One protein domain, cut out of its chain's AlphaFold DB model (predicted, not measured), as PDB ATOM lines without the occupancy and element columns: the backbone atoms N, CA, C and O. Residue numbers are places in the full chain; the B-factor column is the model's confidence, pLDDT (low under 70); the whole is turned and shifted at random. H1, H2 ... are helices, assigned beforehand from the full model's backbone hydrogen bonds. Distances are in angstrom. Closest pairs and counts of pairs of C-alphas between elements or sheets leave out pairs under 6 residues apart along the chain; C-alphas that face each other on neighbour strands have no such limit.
ATOM      1  N   SER A 435      24.316  40.515  27.126       77.19
ATOM      2  CA  SER A 435      24.036  41.050  25.787       77.19
ATOM      3  C   SER A 435      25.224  40.890  24.833       77.19
ATOM      4  O   SER A 435      25.050  40.378  23.730       77.19
ATOM      5  N   ASP A 436      26.441  41.235  25.262       82.06
ATOM      6  CA  ASP A 436      27.653  41.055  24.455       82.06
ATOM      7  C   ASP A 436      27.996  39.571  24.244       82.06
ATOM      8  O   ASP A 436      28.456  39.190  23.166       82.06
ATOM      9  N   LEU A 437      27.713  38.702  25.225       79.38
ATOM     10  CA  LEU A 437      27.853  37.250  25.048       79.38
ATOM     11  C   LEU A 437      26.919  36.709  23.951       79.38
ATOM     12  O   LEU A 437      27.323  35.818  23.199       79.38
ATOM     13  N   LEU A 438      25.697  37.246  23.845       80.38
ATOM     14  CA  LEU A 438      24.728  36.895  22.801       80.38
ATOM     15  C   LEU A 438      25.119  37.483  21.436       80.38
ATOM     16  O   LEU A 438      25.158  36.733  20.458       80.38
ATOM     17  N   LYS A 439      25.492  38.774  21.370       86.88
ATOM     18  CA  LYS A 439      26.038  39.414  20.154       86.88
ATOM     19  C   LYS A 439      27.188  38.588  19.572       86.88
ATOM     20  O   LYS A 439      27.137  38.192  18.410       86.88
ATOM     21  N   LEU A 440      28.196  38.278  20.396       87.00
ATOM     22  CA  LEU A 440      29.376  37.524  19.979       87.00
ATOM     23  C   LEU A 440      29.015  36.111  19.509       87.00
ATOM     24  O   LEU A 440      29.571  35.640  18.520       87.00
ATOM     25  N   ASN A 441      28.083  35.425  20.177       83.56
ATOM     26  CA  ASN A 441      27.666  34.090  19.751       83.56
ATOM     27  C   ASN A 441      26.992  34.121  18.364       83.56
ATOM     28  O   ASN A 441      27.362  33.341  17.487       83.56
ATOM     29  N   ASN A 442      26.075  35.068  18.147       86.19
ATOM     30  CA  ASN A 442      25.371  35.245  16.873       86.19
ATOM     31  C   ASN A 442      26.324  35.662  15.738       86.19
ATOM     32  O   ASN A 442      26.242  35.126  14.629       86.19
ATOM     33  N   PHE A 443      27.267  36.566  16.030       91.12
ATOM     34  CA  PHE A 443      28.343  36.954  15.117       91.12
ATOM     35  C   PHE A 443      29.186  35.740  14.704       91.12
ATOM     36  O   PHE A 443      29.343  35.485  13.510       91.12
ATOM     37  N   LEU A 444      29.677  34.950  15.669       88.38
ATOM     38  CA  LEU A 444      30.494  33.762  15.398       88.38
ATOM     39  C   LEU A 444      29.751  32.754  14.508       88.38
ATOM     40  O   LEU A 444      30.325  32.285  13.526       88.38
ATOM     41  N   ASP A 445      28.479  32.465  14.793       86.12
ATOM     42  CA  ASP A 445      27.683  31.525  13.989       86.12
ATOM     43  C   ASP A 445      27.411  32.049  12.570       86.12
ATOM     44  O   ASP A 445      27.504  31.292  11.600       86.12
ATOM     45  N   THR A 446      27.161  33.352  12.418       89.56
ATOM     46  CA  THR A 446      26.999  33.986  11.099       89.56
ATOM     47  C   THR A 446      28.289  33.950  10.278       89.56
ATOM     48  O   THR A 446      28.244  33.620   9.092       89.56
ATOM     49  N   GLN A 447      29.449  34.238  10.878       89.88
ATOM     50  CA  GLN A 447      30.727  34.183  10.157       89.88
ATOM     51  C   GLN A 447      31.136  32.741   9.810       89.88
ATOM     52  O   GLN A 447      31.649  32.498   8.719       89.88
ATOM     53  N   ILE A 448      30.861  31.764  10.687       88.50
ATOM     54  CA  ILE A 448      31.093  30.340  10.392       88.50
ATOM     55  C   ILE A 448      30.261  29.899   9.180       88.50
ATOM     56  O   ILE A 448      30.808  29.251   8.287       88.50
ATOM     57  N   LYS A 449      28.979  30.282   9.098       87.19
ATOM     58  CA  LYS A 449      28.105  29.934   7.960       87.19
ATOM     59  C   LYS A 449      28.590  30.572   6.649       87.19
ATOM     60  O   LYS A 449      28.888  29.839   5.708       87.19
ATOM     61  N   LYS A 450      28.856  31.885   6.644       87.19
ATOM     62  CA  LYS A 450      29.440  32.618   5.495       87.19
ATOM     63  C   LYS A 450      30.768  32.037   4.984       87.19
ATOM     64  O   LYS A 450      31.103  32.187   3.809       87.19
ATOM     65  N   ILE A 451      31.567  31.413   5.855       85.31
ATOM     66  CA  ILE A 451      32.842  30.799   5.459       85.31
ATOM     67  C   ILE A 451      32.675  29.335   5.029       85.31
ATOM     68  O   ILE A 451      33.343  28.944   4.070       85.31
ATOM     69  N   LYS A 452      31.769  28.550   5.638       82.56
ATOM     70  CA  LYS A 452      31.422  27.185   5.176       82.56
ATOM     71  C   LYS A 452      31.061  27.166   3.683       82.56
ATOM     72  O   LYS A 452      31.500  26.269   2.970       82.56
ATOM     73  N   GLU A 453      30.316  28.169   3.219       80.38
ATOM     74  CA  GLU A 453      29.834  28.298   1.833       80.38
ATOM     75  C   GLU A 453      30.951  28.460   0.784       80.38
ATOM     76  O   GLU A 453      30.788  28.043  -0.361       80.38
ATOM     77  N   ASN A 454      32.096  29.060   1.137       75.19
ATOM     78  CA  ASN A 454      33.186  29.314   0.189       75.19
ATOM     79  C   ASN A 454      34.539  29.408   0.916       75.19
ATOM     80  O   ASN A 454      34.979  30.500   1.295       75.19
ATOM     81  N   ILE A 455      35.195  28.257   1.104       75.25
ATOM     82  CA  ILE A 455      36.490  28.127   1.791       75.25
ATOM     83  C   ILE A 455      37.655  28.311   0.810       75.25
ATOM     84  O   ILE A 455      37.861  27.501  -0.092       75.25
ATOM     85  N   SER A 456      38.485  29.320   1.076       74.94
ATOM     86  CA  SER A 456      39.819  29.511   0.492       74.94
ATOM     87  C   SER A 456      40.913  29.325   1.557       74.94
ATOM     88  O   SER A 456      40.611  29.254   2.748       74.94
ATOM     89  N   SER A 457      42.191  29.292   1.159       63.12
ATOM     90  CA  SER A 457      43.320  29.088   2.092       63.12
ATOM     91  C   SER A 457      43.361  30.117   3.237       63.12
ATOM     92  O   SER A 457      43.466  29.743   4.405       63.12
ATOM     93  N   LEU A 458      43.156  31.408   2.936       64.50
ATOM     94  CA  LEU A 458      43.089  32.458   3.962       64.50
ATOM     95  C   LEU A 458      41.906  32.226   4.925       64.50
ATOM     96  O   LEU A 458      42.070  32.242   6.146       64.50
ATOM     97  N   LYS A 459      40.730  31.913   4.362       79.50
ATOM     98  CA  LYS A 459      39.503  31.631   5.117       79.50
ATOM     99  C   LYS A 459      39.564  30.330   5.927       79.50
ATOM    100  O   LYS A 459      38.818  30.194   6.889       79.50
ATOM    101  N   TYR A 460      40.427  29.372   5.590       83.56
ATOM    102  CA  TYR A 460      40.557  28.121   6.349       83.56
ATOM    103  C   TYR A 460      41.170  28.352   7.740       83.56
ATOM    104  O   TYR A 460      40.646  27.857   8.744       83.56
ATOM    105  N   SER A 461      42.230  29.166   7.833       83.81
ATOM    106  CA  SER A 461      42.772  29.587   9.134       83.81
ATOM    107  C   SER A 461      41.762  30.432   9.921       83.81
ATOM    108  O   SER A 461      41.755  30.409  11.153       83.81
ATOM    109  N   GLU A 462      40.904  31.167   9.216       86.38
ATOM    110  CA  GLU A 462      39.866  32.008   9.800       86.38
ATOM    111  C   GLU A 462      38.707  31.186  10.384       86.38
ATOM    112  O   GLU A 462      38.391  31.344  11.562       86.38
ATOM    113  N   LEU A 463      38.177  30.219   9.626       88.38
ATOM    114  CA  LEU A 463      37.221  29.207  10.091       88.38
ATOM    115  C   LEU A 463      37.758  28.471  11.322       88.38
ATOM    116  O   LEU A 463      37.075  28.368  12.335       88.38
ATOM    117  N   THR A 464      39.016  28.027  11.271       89.56
ATOM    118  CA  THR A 464      39.665  27.326  12.391       89.56
ATOM    119  C   THR A 464      39.745  28.203  13.649       89.56
ATOM    120  O   THR A 464      39.578  27.705  14.764       89.56
ATOM    121  N   SER A 465      39.936  29.518  13.488       90.94
ATOM    122  CA  SER A 465      39.921  30.504  14.576       90.94
ATOM    123  C   SER A 465      38.507  30.756  15.126       90.94
ATOM    124  O   SER A 465      38.319  30.754  16.345       90.94
ATOM    125  N   LEU A 466      37.508  30.929  14.249       91.44
ATOM    126  CA  LEU A 466      36.095  31.112  14.614       91.44
ATOM    127  C   LEU A 466      35.549  29.900  15.364       91.44
ATOM    128  O   LEU A 466      35.003  30.041  16.454       91.44
ATOM    129  N   THR A 467      35.732  28.698  14.816       90.38
ATOM    130  CA  THR A 467      35.276  27.448  15.428       90.38
ATOM    131  C   THR A 467      35.951  27.225  16.784       90.38
ATOM    132  O   THR A 467      35.273  26.858  17.741       90.38
ATOM    133  N   LEU A 468      37.247  27.535  16.937       90.69
ATOM    134  CA  LEU A 468      37.912  27.493  18.245       90.69
ATOM    135  C   LEU A 468      37.295  28.495  19.240       90.69
ATOM    136  O   LEU A 468      37.007  28.117  20.377       90.69
ATOM    137  N   ALA A 469      37.042  29.742  18.829       90.00
ATOM    138  CA  ALA A 469      36.393  30.743  19.680       90.00
ATOM    139  C   ALA A 469      34.953  30.345  20.059       90.00
ATOM    140  O   ALA A 469      34.592  30.417  21.234       90.00
ATOM    141  N   ARG A 470      34.161  29.826  19.113       88.75
ATOM    142  CA  ARG A 470      32.787  29.346  19.334       88.75
ATOM    143  C   ARG A 470      32.727  28.145  20.279       88.75
ATOM    144  O   ARG A 470      31.856  28.096  21.142       88.75
ATOM    145  N   ILE A 471      33.686  27.222  20.198       84.94
ATOM    146  CA  ILE A 471      33.788  26.067  21.109       84.94
ATOM    147  C   ILE A 471      34.264  26.497  22.509       84.94
ATOM    148  O   ILE A 471      33.843  25.894  23.501       84.94
ATOM    149  N   ILE A 472      35.089  27.550  22.621       86.75
ATOM    150  CA  ILE A 472      35.425  28.193  23.906       86.75
ATOM    151  C   ILE A 472      34.197  28.904  24.489       86.75
ATOM    152  O   ILE A 472      33.934  28.753  25.678       86.75
ATOM    153  N   MET A 473      33.407  29.605  23.672       80.69
ATOM    154  CA  MET A 473      32.144  30.222  24.091       80.69
ATOM    155  C   MET A 473      31.088  29.190  24.504       80.69
ATOM    156  O   MET A 473      30.365  29.436  25.466       80.69
ATOM    157  N   PHE A 474      31.019  28.031  23.843       79.00
ATOM    158  CA  PHE A 474      30.073  26.964  24.177       79.00
ATOM    159  C   PHE A 474      30.460  26.209  25.457       79.00
ATOM    160  O   PHE A 474      29.723  26.234  26.433       79.00
ATOM    161  N   ASN A 475      31.643  25.582  25.490       73.81
ATOM    162  CA  ASN A 475      32.072  24.772  26.641       73.81
ATOM    163  C   ASN A 475      32.520  25.624  27.839       73.81
ATOM    164  O   ASN A 475      32.778  25.083  28.911       73.81
ATOM    165  N   LYS A 476      32.766  26.927  27.635       77.00
ATOM    166  CA  LYS A 476      33.280  27.894  28.626       77.00
ATOM    167  C   LYS A 476      34.610  27.490  29.307       77.00
ATOM    168  O   LYS A 476      35.115  28.217  30.151       77.00
ATOM    169  N   ARG A 477      35.240  26.371  28.923       76.00
ATOM    170  CA  ARG A 477      36.501  25.831  29.478       76.00
ATOM    171  C   ARG A 477      37.717  26.735  29.247       76.00
ATOM    172  O   ARG A 477      37.677  27.732  28.523       76.00
ATOM    173  N   ARG A 478      38.856  26.355  29.843       79.81
ATOM    174  CA  ARG A 478      40.150  27.012  29.593       79.81
ATOM    175  C   ARG A 478      40.487  26.972  28.100       79.81
ATOM    176  O   ARG A 478      40.629  25.895  27.524       79.81
ATOM    177  N   SER A 479      40.717  28.134  27.496       84.00
ATOM    178  CA  SER A 479      41.042  28.265  26.067       84.00
ATOM    179  C   SER A 479      42.245  27.417  25.626       84.00
ATOM    180  O   SER A 479      42.258  26.878  24.521       84.00
ATOM    181  N   GLY A 480      43.232  27.242  26.510       81.44
ATOM    182  CA  GLY A 480      44.404  26.387  26.294       81.44
ATOM    183  C   GLY A 480      44.165  24.875  26.423       81.44
ATOM    184  O   GLY A 480      45.052  24.114  26.050       81.44
ATOM    185  N   GLU A 481      43.013  24.431  26.935       81.44
ATOM    186  CA  GLU A 481      42.582  23.024  26.890       81.44
ATOM    187  C   GLU A 481      41.860  22.744  25.572       81.44
ATOM    188  O   GLU A 481      42.250  21.830  24.849       81.44
ATOM    189  N   THR A 482      40.880  23.583  25.208       83.62
ATOM    190  CA  THR A 482      40.136  23.476  23.942       83.62
ATOM    191  C   THR A 482      41.071  23.496  22.733       83.62
ATOM    192  O   THR A 482      40.992  22.627  21.867       83.62
ATOM    193  N   ALA A 483      42.030  24.429  22.715       87.50
ATOM    194  CA  ALA A 483      43.022  24.547  21.649       87.50
ATOM    195  C   ALA A 483      43.964  23.332  21.515       87.50
ATOM    196  O   ALA A 483      44.563  23.135  20.461       87.50
ATOM    197  N   LYS A 484      44.100  22.516  22.571       88.94
ATOM    198  CA  LYS A 484      44.966  21.325  22.611       88.94
ATOM    199  C   LYS A 484      44.227  20.014  22.346       88.94
ATOM    200  O   LYS A 484      44.838  18.957  22.485       88.94
ATOM    201  N   MET A 485      42.952  20.063  21.956       87.69
ATOM    202  CA  MET A 485      42.207  18.871  21.550       87.69
ATOM    203  C   MET A 485      42.933  18.156  20.405       87.69
ATOM    204  O   MET A 485      43.190  18.754  19.356       87.69
ATOM    205  N   THR A 486      43.275  16.883  20.604       89.25
ATOM    206  CA  THR A 486      43.894  16.057  19.560       89.25
ATOM    207  C   THR A 486      42.856  15.346  18.698       89.25
ATOM    208  O   THR A 486      41.718  15.149  19.121       89.25
ATOM    209  N   LEU A 487      43.258  14.922  17.497       86.44
ATOM    210  CA  LEU A 487      42.424  14.131  16.588       86.44
ATOM    211  C   LEU A 487      41.893  12.864  17.283       86.44
ATOM    212  O   LEU A 487      40.690  12.632  17.292       86.44
ATOM    213  N   ALA A 488      42.752  12.118  17.986       85.25
ATOM    214  CA  ALA A 488      42.342  10.942  18.759       85.25
ATOM    215  C   ALA A 488      41.331  11.279  19.880       85.25
ATOM    216  O   ALA A 488      40.341  10.576  20.058       85.25
ATOM    217  N   GLN A 489      41.526  12.392  20.601       84.06
ATOM    218  CA  GLN A 489      40.574  12.878  21.617       84.06
ATOM    219  C   GLN A 489      39.247  13.385  21.035       84.06
ATOM    220  O   GLN A 489      38.296  13.601  21.789       84.06
ATOM    221  N   TYR A 490      39.180  13.630  19.729       84.88
ATOM    222  CA  TYR A 490      37.948  13.956  19.025       84.88
ATOM    223  C   TYR A 490      37.251  12.677  18.536       84.88
ATOM    224  O   TYR A 490      36.086  12.469  18.859       84.88
ATOM    225  N   SER A 491      37.982  11.761  17.887       81.31
ATOM    226  CA  SER A 491      37.458  10.472  17.404       81.31
ATOM    227  C   SER A 491      36.899   9.560  18.504       81.31
ATOM    228  O   SER A 491      36.006   8.768  18.231       81.31
ATOM    229  N   CYS A 492      37.384   9.664  19.746       77.31
ATOM    230  CA  CYS A 492      36.872   8.887  20.884       77.31
ATOM    231  C   CYS A 492      35.643   9.508  21.588       77.31
ATOM    232  O   CYS A 492      35.301   9.078  22.690       77.31
ATOM    233  N   ARG A 493      34.994  10.537  21.022       72.62
ATOM    234  CA  ARG A 493      33.810  11.172  21.631       72.62
ATOM    235  C   ARG A 493      32.507  10.453  21.247       72.62
ATOM    236  O   ARG A 493      32.388   9.989  20.116       72.62
ATOM    237  N   PRO A 494      31.500  10.400  22.143       70.12
ATOM    238  CA  PRO A 494      30.156   9.965  21.771       70.12
ATOM    239  C   PRO A 494      29.549  10.927  20.739       70.12
ATOM    240  O   PRO A 494      29.827  12.128  20.772       70.12
ATOM    241  N   ASN A 495      28.709  10.408  19.841       66.38
ATOM    242  CA  ASN A 495      28.136  11.185  18.741       66.38
ATOM    243  C   ASN A 495      27.285  12.360  19.266       66.38
ATOM    244  O   ASN A 495      26.333  12.159  20.021       66.38
ATOM    245  N   TRP A 496      27.640  13.585  18.878       64.50
ATOM    246  CA  TRP A 496      26.962  14.806  19.318       64.50
ATOM    247  C   TRP A 496      25.649  15.045  18.562       64.50
ATOM    248  O   TRP A 496      25.544  14.733  17.379       64.50
ATOM    249  N   LYS A 497      24.661  15.630  19.259       55.19
ATOM    250  CA  LYS A 497      23.382  16.079  18.674       55.19
ATOM    251  C   LYS A 497      23.449  17.481  18.051       55.19
ATOM    252  O   LYS A 497      22.584  17.818  17.255       55.19
ATOM    253  N   ASP A 498      24.443  18.288  18.422       60.12
ATOM    254  CA  ASP A 498      24.692  19.610  17.836       60.12
ATOM    255  C   ASP A 498      25.453  19.433  16.513       60.12
ATOM    256  O   ASP A 498      26.602  18.977  16.499       60.12
ATOM    257  N   VAL A 499      24.765  19.706  15.402       62.09
ATOM    258  CA  VAL A 499      25.236  19.403  14.045       62.09
ATOM    259  C   VAL A 499      26.193  20.488  13.544       62.09
ATOM    260  O   VAL A 499      27.315  20.171  13.147       62.09
ATOM    261  N   ASP A 500      25.807  21.765  13.638       64.62
ATOM    262  CA  ASP A 500      26.536  22.911  13.076       64.62
ATOM    263  C   ASP A 500      28.002  22.988  13.540       64.62
ATOM    264  O   ASP A 500      28.905  23.223  12.720       64.62
ATOM    265  N   MET A 501      28.260  22.779  14.840       73.00
ATOM    266  CA  MET A 501      29.622  22.771  15.388       73.00
ATOM    267  C   MET A 501      30.404  21.516  14.994       73.00
ATOM    268  O   MET A 501      31.594  21.622  14.690       73.00
ATOM    269  N   LYS A 502      29.760  20.342  14.973       79.38
ATOM    270  CA  LYS A 502      30.400  19.078  14.583       79.38
ATOM    271  C   LYS A 502      30.856  19.127  13.124       79.38
ATOM    272  O   LYS A 502      32.034  18.911  12.854       79.38
ATOM    273  N   GLU A 503      29.968  19.526  12.212       81.75
ATOM    274  CA  GLU A 503      30.290  19.772  10.800       81.75
ATOM    275  C   GLU A 503      31.493  20.702  10.634       81.75
ATOM    276  O   GLU A 503      32.353  20.459   9.795       81.75
ATOM    277  N   SER A 504      31.564  21.772  11.432       83.88
ATOM    278  CA  SER A 504      32.662  22.739  11.352       83.88
ATOM    279  C   SER A 504      34.007  22.085  11.685       83.88
ATOM    280  O   SER A 504      34.998  22.333  11.001       83.88
ATOM    281  N   ILE A 505      34.047  21.209  12.695       85.88
ATOM    282  CA  ILE A 505      35.257  20.461  13.065       85.88
ATOM    283  C   ILE A 505      35.581  19.390  12.011       85.88
ATOM    284  O   ILE A 505      36.736  19.277  11.601       85.88
ATOM    285  N   ASP A 506      34.587  18.646  11.526       86.94
ATOM    286  CA  ASP A 506      34.763  17.590  10.518       86.94
ATOM    287  C   ASP A 506      35.237  18.172   9.164       86.94
ATOM    288  O   ASP A 506      36.096  17.599   8.484       86.94
ATOM    289  N   LEU A 507      34.766  19.372   8.805       86.19
ATOM    290  CA  LEU A 507      35.213  20.143   7.642       86.19
ATOM    291  C   LEU A 507      36.641  20.687   7.821       86.19
ATOM    292  O   LEU A 507      37.452  20.600   6.899       86.19
ATOM    293  N   ILE A 508      36.997  21.167   9.020       87.62
ATOM    294  CA  ILE A 508      38.386  21.528   9.349       87.62
ATOM    295  C   ILE A 508      39.305  20.304   9.222       87.62
ATOM    296  O   ILE A 508      40.380  20.416   8.628       87.62
ATOM    297  N   ILE A 509      38.894  19.140   9.742       87.94
ATOM    298  CA  ILE A 509      39.687  17.899   9.749       87.94
ATOM    299  C   ILE A 509      39.880  17.338   8.335       87.94
ATOM    300  O   ILE A 509      41.013  17.038   7.955       87.94
ATOM    301  N   SER A 510      38.815  17.239   7.539       87.00
ATOM    302  CA  SER A 510      38.883  16.728   6.160       87.00
ATOM    303  C   SER A 510      39.725  17.609   5.227       87.00
ATOM    304  O   SER A 510      40.315  17.106   4.272       87.00
ATOM    305  N   LYS A 511      39.846  18.911   5.518       84.31
ATOM    306  CA  LYS A 511      40.620  19.870   4.714       84.31
ATOM    307  C   LYS A 511      42.074  20.094   5.153       84.31
ATOM    308  O   LYS A 511      42.790  20.800   4.450       84.31
ATOM    309  N   ARG A 512      42.557  19.459   6.232       86.88
ATOM    310  CA  ARG A 512      43.930  19.647   6.772       86.88
ATOM    311  C   ARG A 512      45.036  19.538   5.719       86.88
ATOM    312  O   ARG A 512      45.885  20.419   5.622       86.88
ATOM    313  N   VAL A 513      45.005  18.468   4.923       79.88
ATOM    314  CA  VAL A 513      46.042  18.159   3.920       79.88
ATOM    315  C   VAL A 513      45.988  19.123   2.725       79.88
ATOM    316  O   VAL A 513      47.000  19.336   2.071       79.88
ATOM    317  N   GLN A 514      44.837  19.756   2.464       80.19
ATOM    318  CA  GLN A 514      44.683  20.761   1.402       80.19
ATOM    319  C   GLN A 514      45.300  22.126   1.781       80.19
ATOM    320  O   GLN A 514      45.514  22.957   0.902       80.19
ATOM    321  N   TYR A 515      45.582  22.366   3.069       79.56
ATOM    322  CA  TYR A 515      46.032  23.658   3.599       79.56
ATOM    323  C   TYR A 515      47.277  23.524   4.498       79.56
ATOM    324  O   TYR A 515      47.331  24.061   5.605       79.56
ATOM    325  N   ASP A 516      48.276  22.783   4.008       79.06
ATOM    326  CA  ASP A 516      49.634  22.666   4.562       79.06
ATOM    327  C   ASP A 516      49.732  22.253   6.048       79.06
ATOM    328  O   ASP A 516      50.725  22.538   6.729       79.06
ATOM    329  N   ILE A 517      48.731  21.552   6.594       82.31
ATOM    330  CA  ILE A 517      48.846  20.941   7.923       82.31
ATOM    331  C   ILE A 517      49.501  19.564   7.790       82.31
ATOM    332  O   ILE A 517      48.904  18.615   7.284       82.31
ATOM    333  N   LEU A 518      50.724  19.471   8.320       78.69
ATOM    334  CA  LEU A 518      51.499  18.237   8.447       78.69
ATOM    335  C   LEU A 518      50.694  17.123   9.136       78.69
ATOM    336  O   LEU A 518      50.058  17.350  10.171       78.69
ATOM    337  N   SER A 519      50.752  15.913   8.578       76.50
ATOM    338  CA  SER A 519      50.023  14.737   9.074       76.50
ATOM    339  C   SER A 519      50.522  14.269  10.445       76.50
ATOM    340  O   SER A 519      49.759  13.678  11.207       76.50
ATOM    341  N   GLU A 520      51.763  14.600  10.802       82.12
ATOM    342  CA  GLU A 520      52.349  14.351  12.119       82.12
ATOM    343  C   GLU A 520      51.750  15.237  13.225       82.12
ATOM    344  O   GLU A 520      51.895  14.908  14.404       82.12
ATOM    345  N   ASN A 521      51.083  16.353  12.887       83.56
ATOM    346  CA  ASN A 521      50.543  17.275  13.885       83.56
ATOM    347  C   ASN A 521      49.236  16.724  14.494       83.56
ATOM    348  O   ASN A 521      48.214  16.651  13.802       83.56
ATOM    349  N   PRO A 522      49.212  16.385  15.800       87.00
ATOM    350  CA  PRO A 522      48.092  15.673  16.407       87.00
ATOM    351  C   PRO A 522      46.897  16.572  16.748       87.00
ATOM    352  O   PRO A 522      45.856  16.047  17.140       87.00
ATOM    353  N   TYR A 523      47.028  17.902  16.677       89.88
ATOM    354  CA  TYR A 523      46.021  18.847  17.169       89.88
ATOM    355  C   TYR A 523      44.948  19.165  16.129       89.88
ATOM    356  O   TYR A 523      45.269  19.426  14.972       89.88
ATOM    357  N   VAL A 524      43.679  19.228  16.546       87.44
ATOM    358  CA  VAL A 524      42.562  19.663  15.687       87.44
ATOM    359  C   VAL A 524      42.818  21.090  15.188       87.44
ATOM    360  O   VAL A 524      42.900  21.312  13.984       87.44
ATOM    361  N   PHE A 525      43.088  22.024  16.103       90.75
ATOM    362  CA  PHE A 525      43.406  23.426  15.801       90.75
ATOM    363  C   PHE A 525      44.916  23.625  15.574       90.75
ATOM    364  O   PHE A 525      45.581  24.354  16.312       90.75
ATOM    365  N   ALA A 526      45.482  22.907  14.602       86.44
ATOM    366  CA  ALA A 526      46.905  22.965  14.254       86.44
ATOM    367  C   ALA A 526      47.300  24.283  13.554       86.44
ATOM    368  O   ALA A 526      46.462  24.974  12.983       86.44
ATOM    369  N   ILE A 527      48.598  24.606  13.572       84.75
ATOM    370  CA  ILE A 527      49.190  25.663  12.736       84.75
ATOM    371  C   ILE A 527      49.874  25.005  11.528       84.75
ATOM    372  O   ILE A 527      50.678  24.082  11.708       84.75
ATOM    373  N   ALA A 528      49.572  25.492  10.320       81.19
ATOM    374  CA  ALA A 528      50.168  25.035   9.062       81.19
ATOM    375  C   ALA A 528      51.708  25.067   9.097       81.19
ATOM    376  O   ALA A 528      52.310  25.906   9.769       81.19
ATOM    377  N   ASN A 529      52.347  24.134   8.390       77.56
ATOM    378  CA  ASN A 529      53.800  23.939   8.352       77.56
ATOM    379  C   ASN A 529      54.478  23.756   9.733       77.56
ATOM    380  O   ASN A 529      55.685  23.960   9.870       77.56
ATOM    381  N   THR A 530      53.738  23.330  10.771       75.56
ATOM    382  CA  THR A 530      54.314  22.981  12.083       75.56
ATOM    383  C   THR A 530      53.981  21.543  12.503       75.56
ATOM    384  O   THR A 530      52.822  21.137  12.410       75.56
ATOM    385  N   PRO A 531      54.949  20.759  13.023       68.31
ATOM    386  CA  PRO A 531      54.725  19.347  13.356       68.31
ATOM    387  C   PRO A 531      54.019  19.133  14.705       68.31
ATOM    388  O   PRO A 531      53.595  18.026  15.010       68.31
ATOM    389  N   SER A 532      53.928  20.158  15.560       75.75
ATOM    390  CA  SER A 532      53.345  20.028  16.907       75.75
ATOM    391  C   SER A 532      52.887  21.352  17.535       75.75
ATOM    392  O   SER A 532      52.805  21.455  18.760       75.75
ATOM    393  N   SER A 533      52.589  22.379  16.729       81.44
ATOM    394  CA  SER A 533      52.021  23.637  17.243       81.44
ATOM    395  C   SER A 533      50.520  23.724  16.976       81.44
ATOM    396  O   SER A 533      50.016  23.206  15.977       81.44
ATOM    397  N   HIS A 534      49.819  24.396  17.885       87.31
ATOM    398  CA  HIS A 534      48.380  24.633  17.837       87.31
ATOM    399  C   HIS A 534      48.088  26.131  17.977       87.31
ATOM    400  O   HIS A 534      48.875  26.876  18.571       87.31
ATOM    401  N   ILE A 535      46.943  26.572  17.459       87.38
ATOM    402  CA  ILE A 535      46.482  27.959  17.551       87.38
ATOM    403  C   ILE A 535      46.208  28.312  19.026       87.38
ATOM    404  O   ILE A 535      45.886  27.452  19.850       87.38
ATOM    405  N   ARG A 536      46.367  29.582  19.410       86.88
ATOM    406  CA  ARG A 536      46.102  30.051  20.776       86.88
ATOM    407  C   ARG A 536      44.658  30.521  20.935       86.88
ATOM    408  O   ARG A 536      44.309  31.610  20.502       86.88
ATOM    409  N   GLY A 537      43.847  29.751  21.662       86.88
ATOM    410  CA  GLY A 537      42.431  30.074  21.879       86.88
ATOM    411  C   GLY A 537      42.144  31.402  22.604       86.88
ATOM    412  O   GLY A 537      41.060  31.945  22.438       86.88
ATOM    413  N   HIS A 538      43.090  31.943  23.383       87.25
ATOM    414  CA  HIS A 538      42.990  33.311  23.923       87.25
ATOM    415  C   HIS A 538      43.049  34.357  22.802       87.25
ATOM    416  O   HIS A 538      42.203  35.242  22.732       87.25
ATOM    417  N   ASP A 539      44.023  34.214  21.905       89.31
ATOM    418  CA  ASP A 539      44.298  35.175  20.839       89.31
ATOM    419  C   ASP A 539      43.179  35.114  19.774       89.31
ATOM    420  O   ASP A 539      42.762  36.150  19.264       89.31
ATOM    421  N   CYS A 540      42.597  33.926  19.532       90.75
ATOM    422  CA  CYS A 540      41.347  33.767  18.774       90.75
ATOM    423  C   CYS A 540      40.174  34.514  19.413       90.75
ATOM    424  O   CYS A 540      39.505  35.285  18.734       90.75
ATOM    425  N   LEU A 541      39.910  34.283  20.706       88.81
ATOM    426  CA  LEU A 541      38.777  34.904  21.393       88.81
ATOM    427  C   LEU A 541      38.904  36.434  21.358       88.81
ATOM    428  O   LEU A 541      37.957  37.096  20.948       88.81
ATOM    429  N   LYS A 542      40.087  36.986  21.667       90.81
ATOM    430  CA  LYS A 542      40.311  38.437  21.614       90.81
ATOM    431  C   LYS A 542      40.213  39.018  20.194       90.81
ATOM    432  O   LYS A 542      39.670  40.108  20.062       90.81
ATOM    433  N   LYS A 543      40.643  38.306  19.135       91.00
ATOM    434  CA  LYS A 543      40.387  38.742  17.741       91.00
ATOM    435  C   LYS A 543      38.887  38.988  17.535       91.00
ATOM    436  O   LYS A 543      38.483  40.082  17.162       91.00
ATOM    437  N   TRP A 544      38.067  37.980  17.819       92.12
ATOM    438  CA  TRP A 544      36.644  38.024  17.486       92.12
ATOM    439  C   TRP A 544      35.802  38.889  18.428       92.12
ATOM    440  O   TRP A 544      34.783  39.403  17.991       92.12
ATOM    441  N   CYS A 545      36.230  39.119  19.674       90.44
ATOM    442  CA  CYS A 545      35.578  40.104  20.546       90.44
ATOM    443  C   CYS A 545      35.768  41.537  20.022       90.44
ATOM    444  O   CYS A 545      34.832  42.328  20.061       90.44
ATOM    445  N   ASN A 546      36.950  41.850  19.480       90.44
ATOM    446  CA  ASN A 546      37.238  43.156  18.885       90.44
ATOM    447  C   ASN A 546      36.509  43.389  17.545       90.44
ATOM    448  O   ASN A 546      36.290  44.535  17.172       90.44
ATOM    449  N   GLU A 547      36.149  42.325  16.820       90.44
ATOM    450  CA  GLU A 547      35.483  42.393  15.504       90.44
ATOM    451  C   GLU A 547      33.947  42.264  15.574       90.44
ATOM    452  O   GLU A 547      33.291  42.326  14.538       90.44
ATOM    453  N   ALA A 548      33.367  42.094  16.769       88.25
ATOM    454  CA  ALA A 548      31.935  41.832  16.973       88.25
ATOM    455  C   ALA A 548      31.135  43.005  17.588       88.25
ATOM    456  O   ALA A 548      30.018  42.786  18.053       88.25
ATOM    457  N   GLU A 549      31.692  44.225  17.610       87.81
ATOM    458  CA  GLU A 549      31.013  45.470  18.044       87.81
ATOM    459  C   GLU A 549      30.327  45.352  19.429       87.81
ATOM    460  O   GLU A 549      29.128  45.574  19.644       87.81
ATOM    461  N   LEU A 550      31.141  44.937  20.402       87.94
ATOM    462  CA  LEU A 550      30.745  44.665  21.783       87.94
ATOM    463  C   LEU A 550      30.939  45.902  22.670       87.94
ATOM    464  O   LEU A 550      31.851  46.692  22.434       87.94
ATOM    465  N   ASN A 551      30.112  46.047  23.706       84.25
ATOM    466  CA  ASN A 551      30.187  47.161  24.653       84.25
ATOM    467  C   ASN A 551      31.448  47.060  25.534       84.25
ATOM    468  O   ASN A 551      32.100  48.069  25.788       84.25
ATOM    469  N   SER A 552      31.809  45.845  25.968       84.06
ATOM    470  CA  SER A 552      32.954  45.588  26.858       84.06
ATOM    471  C   SER A 552      33.762  44.345  26.432       84.06
ATOM    472  O   SER A 552      33.819  43.355  27.172       84.06
ATOM    473  N   PRO A 553      34.420  44.355  25.252       85.06
ATOM    474  CA  PRO A 553      35.085  43.176  24.681       85.06
ATOM    475  C   PRO A 553      36.218  42.618  25.554       85.06
ATOM    476  O   PRO A 553      36.430  41.406  25.578       85.06
ATOM    477  N   ASP A 554      36.922  43.469  26.308       86.69
ATOM    478  CA  ASP A 554      38.012  43.053  27.200       86.69
ATOM    479  C   ASP A 554      37.549  42.223  28.411       86.69
ATOM    480  O   ASP A 554      38.345  41.463  28.966       86.69
ATOM    481  N   LEU A 555      36.260  42.277  28.776       83.19
ATOM    482  CA  LEU A 555      35.695  41.395  29.800       83.19
ATOM    483  C   LEU A 555      35.491  39.962  29.284       83.19
ATOM    484  O   LEU A 555      35.442  39.032  30.085       83.19
ATOM    485  N   ILE A 556      35.414  39.721  27.968       83.19
ATOM    486  CA  ILE A 556      35.172  38.378  27.411       83.19
ATOM    487  C   ILE A 556      36.482  37.582  27.324       83.19
ATOM    488  O   ILE A 556      37.005  37.246  26.260       83.19
ATOM    489  N   THR A 557      37.015  37.223  28.488       86.25
ATOM    490  CA  THR A 557      38.174  36.335  28.602       86.25
ATOM    491  C   THR A 557      37.747  34.917  28.975       86.25
ATOM    492  O   THR A 557      36.690  34.679  29.557       86.25
ATOM    493  N   SER A 558      38.607  33.928  28.716       81.31
ATOM    494  CA  SER A 558      38.341  32.548  29.145       81.31
ATOM    495  C   SER A 558      38.259  32.388  30.673       81.31
ATOM    496  O   SER A 558      37.740  31.364  31.112       81.31
ATOM    497  N   THR A 559      38.783  33.310  31.493       79.75
ATOM    498  CA  THR A 559      38.602  33.283  32.960       79.75
ATOM    499  C   THR A 559      37.280  33.910  33.373       79.75
ATOM    500  O   THR A 559      36.544  33.281  34.130       79.75
ATOM    501  N   GLU A 560      36.923  35.055  32.802       80.50
ATOM    502  CA  GLU A 560      35.698  35.783  33.154       80.50
ATOM    503  C   GLU A 560      34.456  35.048  32.647       80.50
ATOM    504  O   GLU A 560      33.473  34.931  33.368       80.50
ATOM    505  N   LEU A 561      34.546  34.387  31.488       77.38
ATOM    506  CA  LEU A 561      33.548  33.422  31.019       77.38
ATOM    507  C   LEU A 561      33.306  32.262  32.005       77.38
ATOM    508  O   LEU A 561      32.228  31.673  31.984       77.38
ATOM    509  N   ARG A 562      34.277  31.919  32.866       76.81
ATOM    510  CA  ARG A 562      34.110  30.894  33.917       76.81
ATOM    511  C   ARG A 562      33.609  31.471  35.231       76.81
ATOM    512  O   ARG A 562      32.838  30.780  35.888       76.81
ATOM    513  N   LYS A 563      33.959  32.719  35.572       73.88
ATOM    514  CA  LYS A 563      33.283  33.445  36.658       73.88
ATOM    515  C   LYS A 563      31.797  33.612  36.333       73.88
ATOM    516  O   LYS A 563      30.975  33.156  37.108       73.88
ATOM    517  N   TYR A 564      31.468  34.119  35.143       75.00
ATOM    518  CA  TYR A 564      30.100  34.282  34.638       75.00
ATOM    519  C   TYR A 564      29.257  33.016  34.813       75.00
ATOM    520  O   TYR A 564      28.186  33.068  35.406       75.00
ATOM    521  N   VAL A 565      29.743  31.863  34.332       71.94
ATOM    522  CA  VAL A 565      29.000  30.600  34.469       71.94
ATOM    523  C   VAL A 565      28.860  30.195  35.932       71.94
ATOM    524  O   VAL A 565      27.774  29.794  36.327       71.94
ATOM    525  N   ALA A 566      29.912  30.317  36.745       67.50
ATOM    526  CA  ALA A 566      29.826  29.979  38.162       67.50
ATOM    527  C   ALA A 566      28.827  30.880  38.916       67.50
ATOM    528  O   ALA A 566      28.037  30.365  39.701       67.50
ATOM    529  N   THR A 567      28.800  32.185  38.620       67.25
ATOM    530  CA  THR A 567      27.833  33.147  39.170       67.25
ATOM    531  C   THR A 567      26.406  32.838  38.718       67.25
ATOM    532  O   THR A 567      25.513  32.708  39.546       67.25
ATOM    533  N   VAL A 568      26.175  32.623  37.419       64.62
ATOM    534  CA  VAL A 568      24.846  32.245  36.905       64.62
ATOM    535  C   VAL A 568      24.380  30.907  37.493       64.62
ATOM    536  O   VAL A 568      23.207  30.760  37.812       64.62
ATOM    537  N   CYS A 569      25.280  29.946  37.713       62.91
ATOM    538  CA  CYS A 569      24.943  28.664  38.332       62.91
ATOM    539  C   CYS A 569      24.598  28.745  39.830       62.91
ATOM    540  O   CYS A 569      23.947  27.824  40.318       62.91
ATOM    541  N   GLN A 570      24.947  29.822  40.548       60.50
ATOM    542  CA  GLN A 570      24.484  30.033  41.932       60.50
ATOM    543  C   GLN A 570      22.960  30.211  41.995       60.50
ATOM    544  O   GLN A 570      22.321  29.706  42.913       60.50
ATOM    545  N   ILE A 571      22.374  30.860  40.979       59.53
ATOM    546  CA  ILE A 571      20.927  31.115  40.865       59.53
ATOM    547  C   ILE A 571      20.128  29.799  40.856       59.53
ATOM    548  O   ILE A 571      19.008  29.742  41.354       59.53
ATOM    549  N   PHE A 572      20.716  28.718  40.336       54.47
ATOM    550  CA  PHE A 572      20.064  27.412  40.208       54.47
ATOM    551  C   PHE A 572      20.085  26.562  41.493       54.47
ATOM    552  O   PHE A 572      19.642  25.418  41.447       54.47
TER     553      PHE A 572
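What this domain is: This is residues 435 to 572 of the 1134 residues of an uncharacterized protein of Abscondita terminalis (UniProt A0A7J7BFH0). A long helix, H2, runs through the middle of a compact body, with H1 beside it as a helical hairpin, H7 crossing it on one side and H5 packed on the opposite side. H8 lies towards one end of the longest axis, where residues 566 to 572 stick out; H6 and part of the long link after it lie towards the other end. The printed part has 138 residues with eight named helices, H1 to H8 in chain order, and no named strand. The class is all helix, and the helix packing is mostly crossed, no touching pair with a tilt being shallow. The whole is compact, with a radius of gyration of the C-alphas of 15.0 A, and spans 45 by 30 by 27 A.

How they stand to each other: H1, residues 435 to 452, touches the hub H2, residues 457 to 475, at a steep tilt of 36 degrees, only just past shallow, opposite ways; the closest C-alphas are those of Ile 448 and Leu 463, 6.2 A apart. H3, residues 479 to 482, touches residues 468 to 472 of H2 alone, closest at C-alphas 472 and 479, 6.0 A apart. H4, residues 487 to 491, touches no helix. H5, residues 499 to 510, touches H2 at a steep tilt of 42 degrees, opposite ways, closest at C-alphas 464 and 508, 6.7 A apart. H6, residues 512 to 515, is close to H2 but not clearly touching, with C-alphas 457 and 515 closest at 6.3 A. H7, residues 537 to 546, touches residues 465 to 472 of H2 alone, about perpendicular at 83 degrees, with C-alphas 469 and 541 closest at 5.1 A. H7 also touches H3, closest at C-alphas 479 and 537, 4.8 A apart. H8, residues 560 to 570, touches no helix. Every O i to N i+4 pair is within hydrogen-bond range in H1, H4, H5, H7 and H8, and 14 of 15 in H2; H3 and H6 are too short for such a pair.

Where its parts are: H1 begins at C-alpha 435, (24.036, 41.050, 25.787), and is 25.9 A long. H2 is 27.3 A long, H5 16.0 A, H7 14.4 A and H8 15.4 A. H3, H4 and H6 are 5.3, 6.2 and 5.5 A long. H8 ends at C-alpha 570, (24.484, 30.033, 41.932).

The domain as a whole: The C-alphas farthest apart are those of Gln 514 and Ile 571, 47.2 A. The printed part has no cut. The links H6 to H7, 21 residues, and H7 to H8, 13 residues, are long. Mean pLDDT of the printed part is 81.5; residues 457 to 458, 495 to 500, 531 and 566 to 572 are under 70.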